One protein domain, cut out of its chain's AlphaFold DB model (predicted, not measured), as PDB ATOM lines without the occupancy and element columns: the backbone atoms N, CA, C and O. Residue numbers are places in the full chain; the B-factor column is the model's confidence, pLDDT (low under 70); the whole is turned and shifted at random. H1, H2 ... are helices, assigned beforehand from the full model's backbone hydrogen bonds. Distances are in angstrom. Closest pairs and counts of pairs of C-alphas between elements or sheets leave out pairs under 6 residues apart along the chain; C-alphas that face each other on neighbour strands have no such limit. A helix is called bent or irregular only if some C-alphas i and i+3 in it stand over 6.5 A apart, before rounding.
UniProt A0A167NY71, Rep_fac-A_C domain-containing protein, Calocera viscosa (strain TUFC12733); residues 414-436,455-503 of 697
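AT A GLANCE: This is residues 414 to 436 and 455 to 503 of the 697 residues of the protein "Rep_fac-A_C domain-containing protein" of Calocera viscosa (strain TUFC12733) (UniProt A0A167NY71). The longest helix, H1, leads through two tight corners into H2 and then H3, an open zigzag in which no helices lie side by side. A long stretch with no named element, residues 414 to 436, loops beside them, and its residues 417 to 424 stick out. The 72 printed residues, under half in named elements, hold H1, H2 and H3 in that order and no named strand: all helix, loose, radius of gyration of the C-alphas 14.2 A, spans 41 by 35 by 27 A.

IN THESE COORDINATES: H1, residues 463 to 479, runs 25.0 A from C-alpha 463 at (-4.503, 30.461, -1.549); it is irregular, with C-alphas 464 and 467 7.4 A apart. H2 is residues 483 to 492, 14.0 A. H3, residues 497 to 503, 9.4 A, ends at C-alpha 503 (8.931, -1.359, 20.745).

HOW THE PARTS SIT: H1 and H2 are close but not clearly touching, the closest C-alphas, of Val 479 and Val 485, 6.7 A apart; they run opposite ways at a steep tilt of 56 degrees. H2 and H3 touch only at the corner, closest at the C-alphas of Tyr 491 and Gly 497, 5.1 A, about perpendicular at 78 degrees. H1 and H3 are apart. Every O i to N i+4 pair is within hydrogen-bond range in H2 and H3, and 11 of 13 in H1.

THE WHOLE: The farthest C-alphas, of Pro 463 and Cys 503, are 41.1 A apart. Residues 437 to 454 are not printed, a gap of 19.1 A between C-alphas 436 and 455. No link is long. The model's pLDDT is under 70 at residues 414 to 422, 433 to 436 and 483 to 503.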
ATOM      1  N   ASN A 414      11.864  15.633   9.985       69.00
ATOM      2  CA  ASN A 414      13.147  15.001  10.309       69.00
ATOM      3  C   ASN A 414      14.251  15.986  10.745       69.00
ATOM      4  O   ASN A 414      15.305  15.545  11.196       69.00
ATOM      5  N   CYS A 415      14.021  17.294  10.618       67.19
ATOM      6  CA  CYS A 415      14.907  18.358  11.092       67.19
ATOM      7  C   CYS A 415      14.464  18.931  12.446       67.19
ATOM      8  O   CYS A 415      15.131  19.819  12.972       67.19
ATOM      9  N   LEU A 416      13.355  18.450  13.017       66.19
ATOM     10  CA  LEU A 416      12.887  18.909  14.320       66.19
ATOM     11  C   LEU A 416      13.833  18.419  15.421       66.19
ATOM     12  O   LEU A 416      13.934  17.223  15.706       66.19
ATOM     13  N   GLU A 417      14.526  19.356  16.060       59.38
ATOM     14  CA  GLU A 417      15.412  19.058  17.178       59.38
ATOM     15  C   GLU A 417      14.602  18.628  18.411       59.38
ATOM     16  O   GLU A 417      13.754  19.359  18.933       59.38
ATOM     17  N   ARG A 418      14.881  17.424  18.926       55.19
ATOM     18  CA  ARG A 418      14.322  16.979  20.207       55.19
ATOM     19  C   ARG A 418      14.868  17.864  21.330       55.19
ATOM     20  O   ARG A 418      16.075  17.935  21.524       55.19
ATOM     21  N   GLY A 419      13.977  18.464  22.118       51.50
ATOM     22  CA  GLY A 419      14.346  19.212  23.328       51.50
ATOM     23  C   GLY A 419      14.188  20.728  23.236       51.50
ATOM     24  O   GLY A 419      14.357  21.402  24.251       51.50
ATOM     25  N   VAL A 420      13.772  21.272  22.089       51.59
ATOM     26  CA  VAL A 420      13.343  22.675  21.996       51.59
ATOM     27  C   VAL A 420      11.919  22.812  22.546       51.59
ATOM     28  O   VAL A 420      10.949  23.036  21.825       51.59
ATOM     29  N   SER A 421      11.751  22.589  23.849       56.31
ATOM     30  CA  SER A 421      10.429  22.651  24.470       56.31
ATOM     31  C   SER A 421       9.847  24.067  24.350       56.31
ATOM     32  O   SER A 421      10.505  25.025  24.757       56.31
ATOM     33  N   ASN A 422       8.594  24.171  23.898       60.94
ATOM     34  CA  ASN A 422       7.745  25.375  23.915       60.94
ATOM     35  C   ASN A 422       8.001  26.456  22.850       60.94
ATOM     36  O   ASN A 422       7.450  27.549  22.993       60.94
ATOM     37  N   ARG A 423       8.769  26.185  21.786       70.69
ATOM     38  CA  ARG A 423       8.835  27.100  20.631       70.69
ATOM     39  C   ARG A 423       7.899  26.628  19.507       70.69
ATOM     40  O   ARG A 423       7.947  25.439  19.191       70.69
ATOM     41  N   PRO A 424       7.043  27.492  18.926       73.50
ATOM     42  CA  PRO A 424       6.366  27.229  17.665       73.50
ATOM     43  C   PRO A 424       7.335  26.776  16.576       73.50
ATOM     44  O   PRO A 424       8.484  27.223  16.489       73.50
ATOM     45  N   ILE A 425       6.810  25.878  15.758       78.69
ATOM     46  CA  ILE A 425       7.391  25.397  14.518       78.69
ATOM     47  C   ILE A 425       6.272  25.420  13.488       78.69
ATOM     48  O   ILE A 425       5.140  25.051  13.811       78.69
ATOM     49  N   ASP A 426       6.602  25.797  12.264       84.00
ATOM     50  CA  ASP A 426       5.700  25.601  11.141       84.00
ATOM     51  C   ASP A 426       6.075  24.281  10.492       84.00
ATOM     52  O   ASP A 426       7.256  23.957  10.353       84.00
ATOM     53  N   VAL A 427       5.087  23.476  10.129       84.00
ATOM     54  CA  VAL A 427       5.328  22.170   9.525       84.00
ATOM     55  C   VAL A 427       4.319  21.971   8.416       84.00
ATOM     56  O   VAL A 427       3.116  22.067   8.640       84.00
ATOM     57  N   PHE A 428       4.816  21.623   7.233       85.69
ATOM     58  CA  PHE A 428       3.986  21.022   6.200       85.69
ATOM     59  C   PHE A 428       3.977  19.513   6.399       85.69
ATOM     60  O   PHE A 428       5.031  18.876   6.491       85.69
ATOM     61  N   CYS A 429       2.785  18.939   6.527       83.38
ATOM     62  CA  CYS A 429       2.618  17.510   6.739       83.38
ATOM     63  C   CYS A 429       1.362  16.981   6.049       83.38
ATOM     64  O   CYS A 429       0.405  17.708   5.796       83.38
ATOM     65  N   VAL A 430       1.377  15.675   5.780       82.56
ATOM     66  CA  VAL A 430       0.186  14.927   5.377       82.56
ATOM     67  C   VAL A 430      -0.447  14.338   6.629       82.56
ATOM     68  O   VAL A 430       0.208  13.622   7.393       82.56
ATOM     69  N   ILE A 431      -1.731  14.616   6.840       80.62
ATOM     70  CA  ILE A 431      -2.498  14.000   7.922       80.62
ATOM     71  C   ILE A 431      -2.905  12.595   7.465       80.62
ATOM     72  O   ILE A 431      -3.880  12.424   6.743       80.62
ATOM     73  N   MET A 432      -2.131  11.586   7.872       71.38
ATOM     74  CA  MET A 432      -2.360  10.190   7.467       71.38
ATOM     75  C   MET A 432      -3.512   9.532   8.231       71.38
ATOM     76  O   MET A 432      -4.306   8.788   7.664       71.38
ATOM     77  N   ASN A 433      -3.571   9.764   9.542       68.06
ATOM     78  CA  ASN A 433      -4.603   9.224  10.415       68.06
ATOM     79  C   ASN A 433      -4.778  10.152  11.619       68.06
ATOM     80  O   ASN A 433      -3.799  10.664  12.166       68.06
ATOM     81  N   THR A 434      -6.017  10.345  12.050       68.94
ATOM     82  CA  THR A 434      -6.354  11.045  13.290       68.94
ATOM     83  C   THR A 434      -6.838  10.011  14.294       68.94
ATOM     84  O   THR A 434      -7.759   9.254  13.996       68.94
ATOM     85  N   SER A 435      -6.238   9.960  15.484       57.50
ATOM     86  CA  SER A 435      -6.763   9.100  16.547       57.50
ATOM     87  C   SER A 435      -8.168   9.542  16.958       57.50
ATOM     88  O   SER A 435      -8.543  10.700  16.760       57.50
ATOM     89  N   GLU A 436      -8.918   8.652  17.613       69.12
ATOM     90  CA  GLU A 436     -10.110   9.067  18.353       69.12
ATOM     91  C   GLU A 436      -9.757  10.206  19.323       69.12
ATOM     92  O   GLU A 436      -8.643  10.275  19.857       69.12
ATOM     93  N   GLU A 455      -2.419  26.015  14.990       72.94
ATOM     94  CA  GLU A 455      -3.309  26.394  13.908       72.94
ATOM     95  C   GLU A 455      -3.104  25.433  12.741       72.94
ATOM     96  O   GLU A 455      -1.973  25.127  12.365       72.94
ATOM     97  N   ILE A 456      -4.207  24.896  12.224       79.00
ATOM     98  CA  ILE A 456      -4.194  24.007  11.066       79.00
ATOM     99  C   ILE A 456      -4.820  24.786   9.924       79.00
ATOM    100  O   ILE A 456      -6.036  24.974   9.888       79.00
ATOM    101  N   VAL A 457      -3.973  25.231   9.008       78.06
ATOM    102  CA  VAL A 457      -4.386  25.947   7.806       78.06
ATOM    103  C   VAL A 457      -4.561  24.942   6.676       78.06
ATOM    104  O   VAL A 457      -3.695  24.093   6.455       78.06
ATOM    105  N   ARG A 458      -5.685  25.025   5.961       80.50
ATOM    106  CA  ARG A 458      -5.882  24.278   4.714       80.50
ATOM    107  C   ARG A 458      -5.605  25.203   3.526       80.50
ATOM    108  O   ARG A 458      -5.840  26.402   3.638       80.50
ATOM    109  N   PRO A 459      -5.188  24.670   2.370       78.12
ATOM    110  CA  PRO A 459      -4.836  25.490   1.204       78.12
ATOM    111  C   PRO A 459      -6.005  26.352   0.718       78.12
ATOM    112  O   PRO A 459      -5.833  27.507   0.356       78.12
ATOM    113  N   GLN A 460      -7.226  25.821   0.803       81.25
ATOM    114  CA  GLN A 460      -8.453  26.559   0.488       81.25
ATOM    115  C   GLN A 460      -8.688  27.798   1.369       81.25
ATOM    116  O   GLN A 460      -9.427  28.693   0.967       81.25
ATOM    117  N   ASP A 461      -8.096  27.827   2.565       79.62
ATOM    118  CA  ASP A 461      -8.219  28.925   3.517       79.62
ATOM    119  C   ASP A 461      -7.109  29.979   3.279       79.62
ATOM    120  O   ASP A 461      -7.298  31.144   3.618       79.62
ATOM    121  N   VAL A 462      -5.982  29.597   2.652       82.31
ATOM    122  CA  VAL A 462      -4.845  30.477   2.313       82.31
ATOM    123  C   VAL A 462      -4.318  30.129   0.909       82.31
ATOM    124  O   VAL A 462      -3.431  29.279   0.780       82.31
ATOM    125  N   PRO A 463      -4.835  30.783  -0.155       84.19
ATOM    126  CA  PRO A 463      -4.503  30.461  -1.549       84.19
ATOM    127  C   PRO A 463      -3.007  30.517  -1.884       84.19
ATOM    128  O   PRO A 463      -2.545  29.802  -2.766       84.19
ATOM    129  N   GLU A 464      -2.238  31.332  -1.160       82.38
ATOM    130  CA  GLU A 464      -0.781  31.455  -1.306       82.38
ATOM    131  C   GLU A 464      -0.031  30.147  -0.992       82.38
ATOM    132  O   GLU A 464       1.107  29.967  -1.417       82.38
ATOM    133  N   LEU A 465      -0.666  29.213  -0.275       85.00
ATOM    134  CA  LEU A 465      -0.100  27.905   0.068       85.00
ATOM    135  C   LEU A 465      -0.485  26.790  -0.912       85.00
ATOM    136  O   LEU A 465      -0.125  25.634  -0.673       85.00
ATOM    137  N   GLN A 466      -1.207  27.100  -1.993       88.56
ATOM    138  CA  GLN A 466      -1.694  26.091  -2.935       88.56
ATOM    139  C   GLN A 466      -0.548  25.311  -3.596       88.56
ATOM    140  O   GLN A 466      -0.593  24.084  -3.622       88.56
ATOM    141  N   ASP A 467       0.516  25.991  -4.030       88.69
ATOM    142  CA  ASP A 467       1.660  25.338  -4.681       88.69
ATOM    143  C   ASP A 467       2.365  24.352  -3.730       88.69
ATOM    144  O   ASP A 467       2.626  23.203  -4.082       88.69
ATOM    145  N   ALA A 468       2.603  24.763  -2.477       85.56
ATOM    146  CA  ALA A 468       3.224  23.906  -1.462       85.56
ATOM    147  C   ALA A 468       2.354  22.686  -1.115       85.56
ATOM    148  O   ALA A 468       2.868  21.606  -0.811       85.56
ATOM    149  N   HIS A 469       1.033  22.855  -1.146       87.69
ATOM    150  CA  HIS A 469       0.098  21.753  -0.987       87.69
ATOM    151  C   HIS A 469       0.167  20.773  -2.156       87.69
ATOM    152  O   HIS A 469       0.241  19.566  -1.923       87.69
ATOM    153  N   ASP A 470       0.163  21.272  -3.388       90.50
ATOM    154  CA  ASP A 470       0.166  20.432  -4.583       90.50
ATOM    155  C   ASP A 470       1.465  19.618  -4.679       90.50
ATOM    156  O   ASP A 470       1.414  18.408  -4.923       90.50
ATOM    157  N   ASP A 471       2.604  20.224  -4.331       89.25
ATOM    158  CA  ASP A 471       3.890  19.535  -4.175       89.25
ATOM    159  C   ASP A 471       3.814  18.400  -3.137       89.25
ATOM    160  O   ASP A 471       4.283  17.279  -3.372       89.25
ATOM    161  N   MET A 472       3.197  18.661  -1.978       88.06
ATOM    162  CA  MET A 472       3.026  17.665  -0.917       88.06
ATOM    163  C   MET A 472       2.095  16.522  -1.328       88.06
ATOM    164  O   MET A 472       2.368  15.365  -0.998       88.06
ATOM    165  N   VAL A 473       1.017  16.820  -2.057       88.06
ATOM    166  CA  VAL A 473       0.095  15.816  -2.601       88.06
ATOM    167  C   VAL A 473       0.803  14.945  -3.634       88.06
ATOM    168  O   VAL A 473       0.685  13.720  -3.577       88.06
ATOM    169  N   GLN A 474       1.579  15.542  -4.539       90.56
ATOM    170  CA  GLN A 474       2.332  14.801  -5.547       90.56
ATOM    171  C   GLN A 474       3.392  13.890  -4.911       90.56
ATOM    172  O   GLN A 474       3.510  12.713  -5.271       90.56
ATOM    173  N   TRP A 475       4.146  14.407  -3.936       87.94
ATOM    174  CA  TRP A 475       5.090  13.602  -3.161       87.94
ATOM    175  C   TRP A 475       4.382  12.435  -2.467       87.94
ATOM    176  O   TRP A 475       4.837  11.295  -2.558       87.94
ATOM    177  N   TRP A 476       3.243  12.702  -1.828       87.38
ATOM    178  CA  TRP A 476       2.475  11.690  -1.112       87.38
ATOM    179  C   TRP A 476       2.001  10.561  -2.022       87.38
ATOM    180  O   TRP A 476       2.218   9.400  -1.692       87.38
ATOM    181  N   GLN A 477       1.435  10.892  -3.184       87.38
ATOM    182  CA  GLN A 477       1.003   9.907  -4.182       87.38
ATOM    183  C   GLN A 477       2.156   9.028  -4.679       87.38
ATOM    184  O   GLN A 477       1.949   7.871  -5.017       87.38
ATOM    185  N   THR A 478       3.382   9.557  -4.704       85.81
ATOM    186  CA  THR A 478       4.567   8.786  -5.105       85.81
ATOM    187  C   THR A 478       5.011   7.809  -4.012       85.81
ATOM    188  O   THR A 478       5.548   6.744  -4.307       85.81
ATOM    189  N   VAL A 479       4.825   8.177  -2.742       81.31
ATOM    190  CA  VAL A 479       5.330   7.425  -1.584       81.31
ATOM    191  C   VAL A 479       4.296   6.456  -1.004       81.31
ATOM    192  O   VAL A 479       4.683   5.445  -0.420       81.31
ATOM    193  N   SER A 480       2.998   6.727  -1.163       79.50
ATOM    194  CA  SER A 480       1.922   5.892  -0.612       79.50
ATOM    195  C   SER A 480       1.895   4.474  -1.175       79.50
ATOM    196  O   SER A 480       1.412   3.570  -0.501       79.50
ATOM    197  N   ASP A 481       2.431   4.286  -2.381       80.38
ATOM    198  CA  ASP A 481       2.443   2.998  -3.077       80.38
ATOM    199  C   ASP A 481       3.647   2.112  -2.683       80.38
ATOM    200  O   ASP A 481       3.699   0.938  -3.056       80.38
ATOM    201  N   ASP A 482       4.615   2.637  -1.917       80.19
ATOM    202  CA  ASP A 482       5.754   1.874  -1.391       80.19
ATOM    203  C   ASP A 482       5.504   1.458   0.067       80.19
ATOM    204  O   ASP A 482       5.717   2.235   1.001       80.19
ATOM    205  N   ASP A 483       5.123   0.193   0.276       69.56
ATOM    206  CA  ASP A 483       4.873  -0.403   1.598       69.56
ATOM    207  C   ASP A 483       6.035  -0.216   2.593       69.56
ATOM    208  O   ASP A 483       5.825  -0.126   3.807       69.56
ATOM    209  N   THR A 484       7.282  -0.167   2.123       65.94
ATOM    210  CA  THR A 484       8.460  -0.056   2.998       65.94
ATOM    211  C   THR A 484       8.581   1.359   3.550       65.94
ATOM    212  O   THR A 484       8.809   1.561   4.752       65.94
ATOM    213  N   VAL A 485       8.402   2.349   2.676       66.25
ATOM    214  CA  VAL A 485       8.425   3.764   3.054       66.25
ATOM    215  C   VAL A 485       7.170   4.110   3.853       66.25
ATOM    216  O   VAL A 485       7.281   4.759   4.895       66.25
ATOM    217  N   TRP A 486       6.011   3.580   3.449       64.69
ATOM    218  CA  TRP A 486       4.744   3.693   4.164       64.69
ATOM    219  C   TRP A 486       4.855   3.229   5.612       64.69
ATOM    220  O   TRP A 486       4.579   3.997   6.534       64.69
ATOM    221  N   ASN A 487       5.312   1.993   5.837       62.84
ATOM    222  CA  ASN A 487       5.432   1.446   7.185       62.84
ATOM    223  C   ASN A 487       6.401   2.284   8.030       62.84
ATOM    224  O   ASN A 487       6.094   2.627   9.170       62.84
ATOM    225  N   THR A 488       7.535   2.698   7.459       64.44
ATOM    226  CA  THR A 488       8.517   3.543   8.155       64.44
ATOM    227  C   THR A 488       7.915   4.891   8.581       64.44
ATOM    228  O   THR A 488       8.079   5.306   9.731       64.44
ATOM    229  N   LEU A 489       7.168   5.555   7.693       63.44
ATOM    230  CA  LEU A 489       6.512   6.836   7.971       63.44
ATOM    231  C   LEU A 489       5.355   6.691   8.971       63.44
ATOM    232  O   LEU A 489       5.285   7.454   9.939       63.44
ATOM    233  N   ALA A 490       4.499   5.682   8.798       59.75
ATOM    234  CA  ALA A 490       3.358   5.401   9.668       59.75
ATOM    235  C   ALA A 490       3.785   5.113  11.116       59.75
ATOM    236  O   ALA A 490       3.168   5.622  12.058       59.75
ATOM    237  N   TYR A 491       4.882   4.371  11.315       55.81
ATOM    238  CA  TYR A 491       5.446   4.164  12.651       55.81
ATOM    239  C   TYR A 491       6.045   5.451  13.232       55.81
ATOM    240  O   TYR A 491       5.919   5.688  14.434       55.81
ATOM    241  N   SER A 492       6.633   6.316  12.399       53.81
ATOM    242  CA  SER A 492       7.294   7.545  12.854       53.81
ATOM    243  C   SER A 492       6.371   8.689  13.282       53.81
ATOM    244  O   SER A 492       6.775   9.499  14.118       53.81
ATOM    245  N   CYS A 493       5.131   8.727  12.784       50.41
ATOM    246  CA  CYS A 493       4.226   9.876  12.935       50.41
ATOM    247  C   CYS A 493       3.039   9.668  13.902       50.41
ATOM    248  O   CYS A 493       2.214  10.563  14.055       50.41
ATOM    249  N   SER A 494       2.912   8.513  14.563       47.53
ATOM    250  CA  SER A 494       1.830   8.267  15.537       47.53
ATOM    251  C   SER A 494       2.104   8.947  16.895       47.53
ATOM    252  O   SER A 494       3.254   9.060  17.320       47.53
ATOM    253  N   ALA A 495       1.058   9.336  17.643       45.44
ATOM    254  CA  ALA A 495       1.179   9.817  19.032       45.44
ATOM    255  C   ALA A 495       1.752   8.742  19.980       45.44
ATOM    256  O   ALA A 495       2.483   9.049  20.919       45.44
ATOM    257  N   ASN A 496       1.497   7.468  19.661       46.31
ATOM    258  CA  ASN A 496       2.191   6.311  20.227       46.31
ATOM    259  C   ASN A 496       3.324   5.827  19.318       46.31
ATOM    260  O   ASN A 496       3.933   4.813  19.611       46.31
ATOM    261  N   GLY A 497       3.628   6.524  18.229       47.09
ATOM    262  CA  GLY A 497       4.659   6.195  17.248       47.09
ATOM    263  C   GLY A 497       6.038   6.178  17.874       47.09
ATOM    264  O   GLY A 497       6.809   5.282  17.594       47.09
ATOM    265  N   ALA A 498       6.326   7.050  18.841       46.62
ATOM    266  CA  ALA A 498       7.551   6.943  19.634       46.62
ATOM    267  C   ALA A 498       7.615   5.651  20.475       46.62
ATOM    268  O   ALA A 498       8.688   5.066  20.586       46.62
ATOM    269  N   VAL A 499       6.485   5.186  21.025       48.53
ATOM    270  CA  VAL A 499       6.384   3.930  21.797       48.53
ATOM    271  C   VAL A 499       6.381   2.714  20.869       48.53
ATOM    272  O   VAL A 499       7.074   1.748  21.142       48.53
ATOM    273  N   ALA A 500       5.681   2.763  19.737       45.56
ATOM    274  CA  ALA A 500       5.649   1.725  18.714       45.56
ATOM    275  C   ALA A 500       7.004   1.606  18.003       45.56
ATOM    276  O   ALA A 500       7.475   0.496  17.787       45.56
ATOM    277  N   MET A 501       7.679   2.726  17.726       51.50
ATOM    278  CA  MET A 501       9.064   2.765  17.263       51.50
ATOM    279  C   MET A 501      10.026   2.301  18.350       51.50
ATOM    280  O   MET A 501      10.952   1.583  18.019       51.50
ATOM    281  N   ALA A 502       9.832   2.639  19.628       48.06
ATOM    282  CA  ALA A 502      10.657   2.093  20.711       48.06
ATOM    283  C   ALA A 502      10.484   0.569  20.843       48.06
ATOM    284  O   ALA A 502      11.474  -0.154  20.884       48.06
ATOM    285  N   CYS A 503       9.246   0.070  20.790       49.47
ATOM    286  CA  CYS A 503       8.931  -1.359  20.745       49.47
ATOM    287  C   CYS A 503       9.452  -2.046  19.471       49.47
ATOM    288  O   CYS A 503       9.695  -3.249  19.495       49.47
TER     289      CYS A 503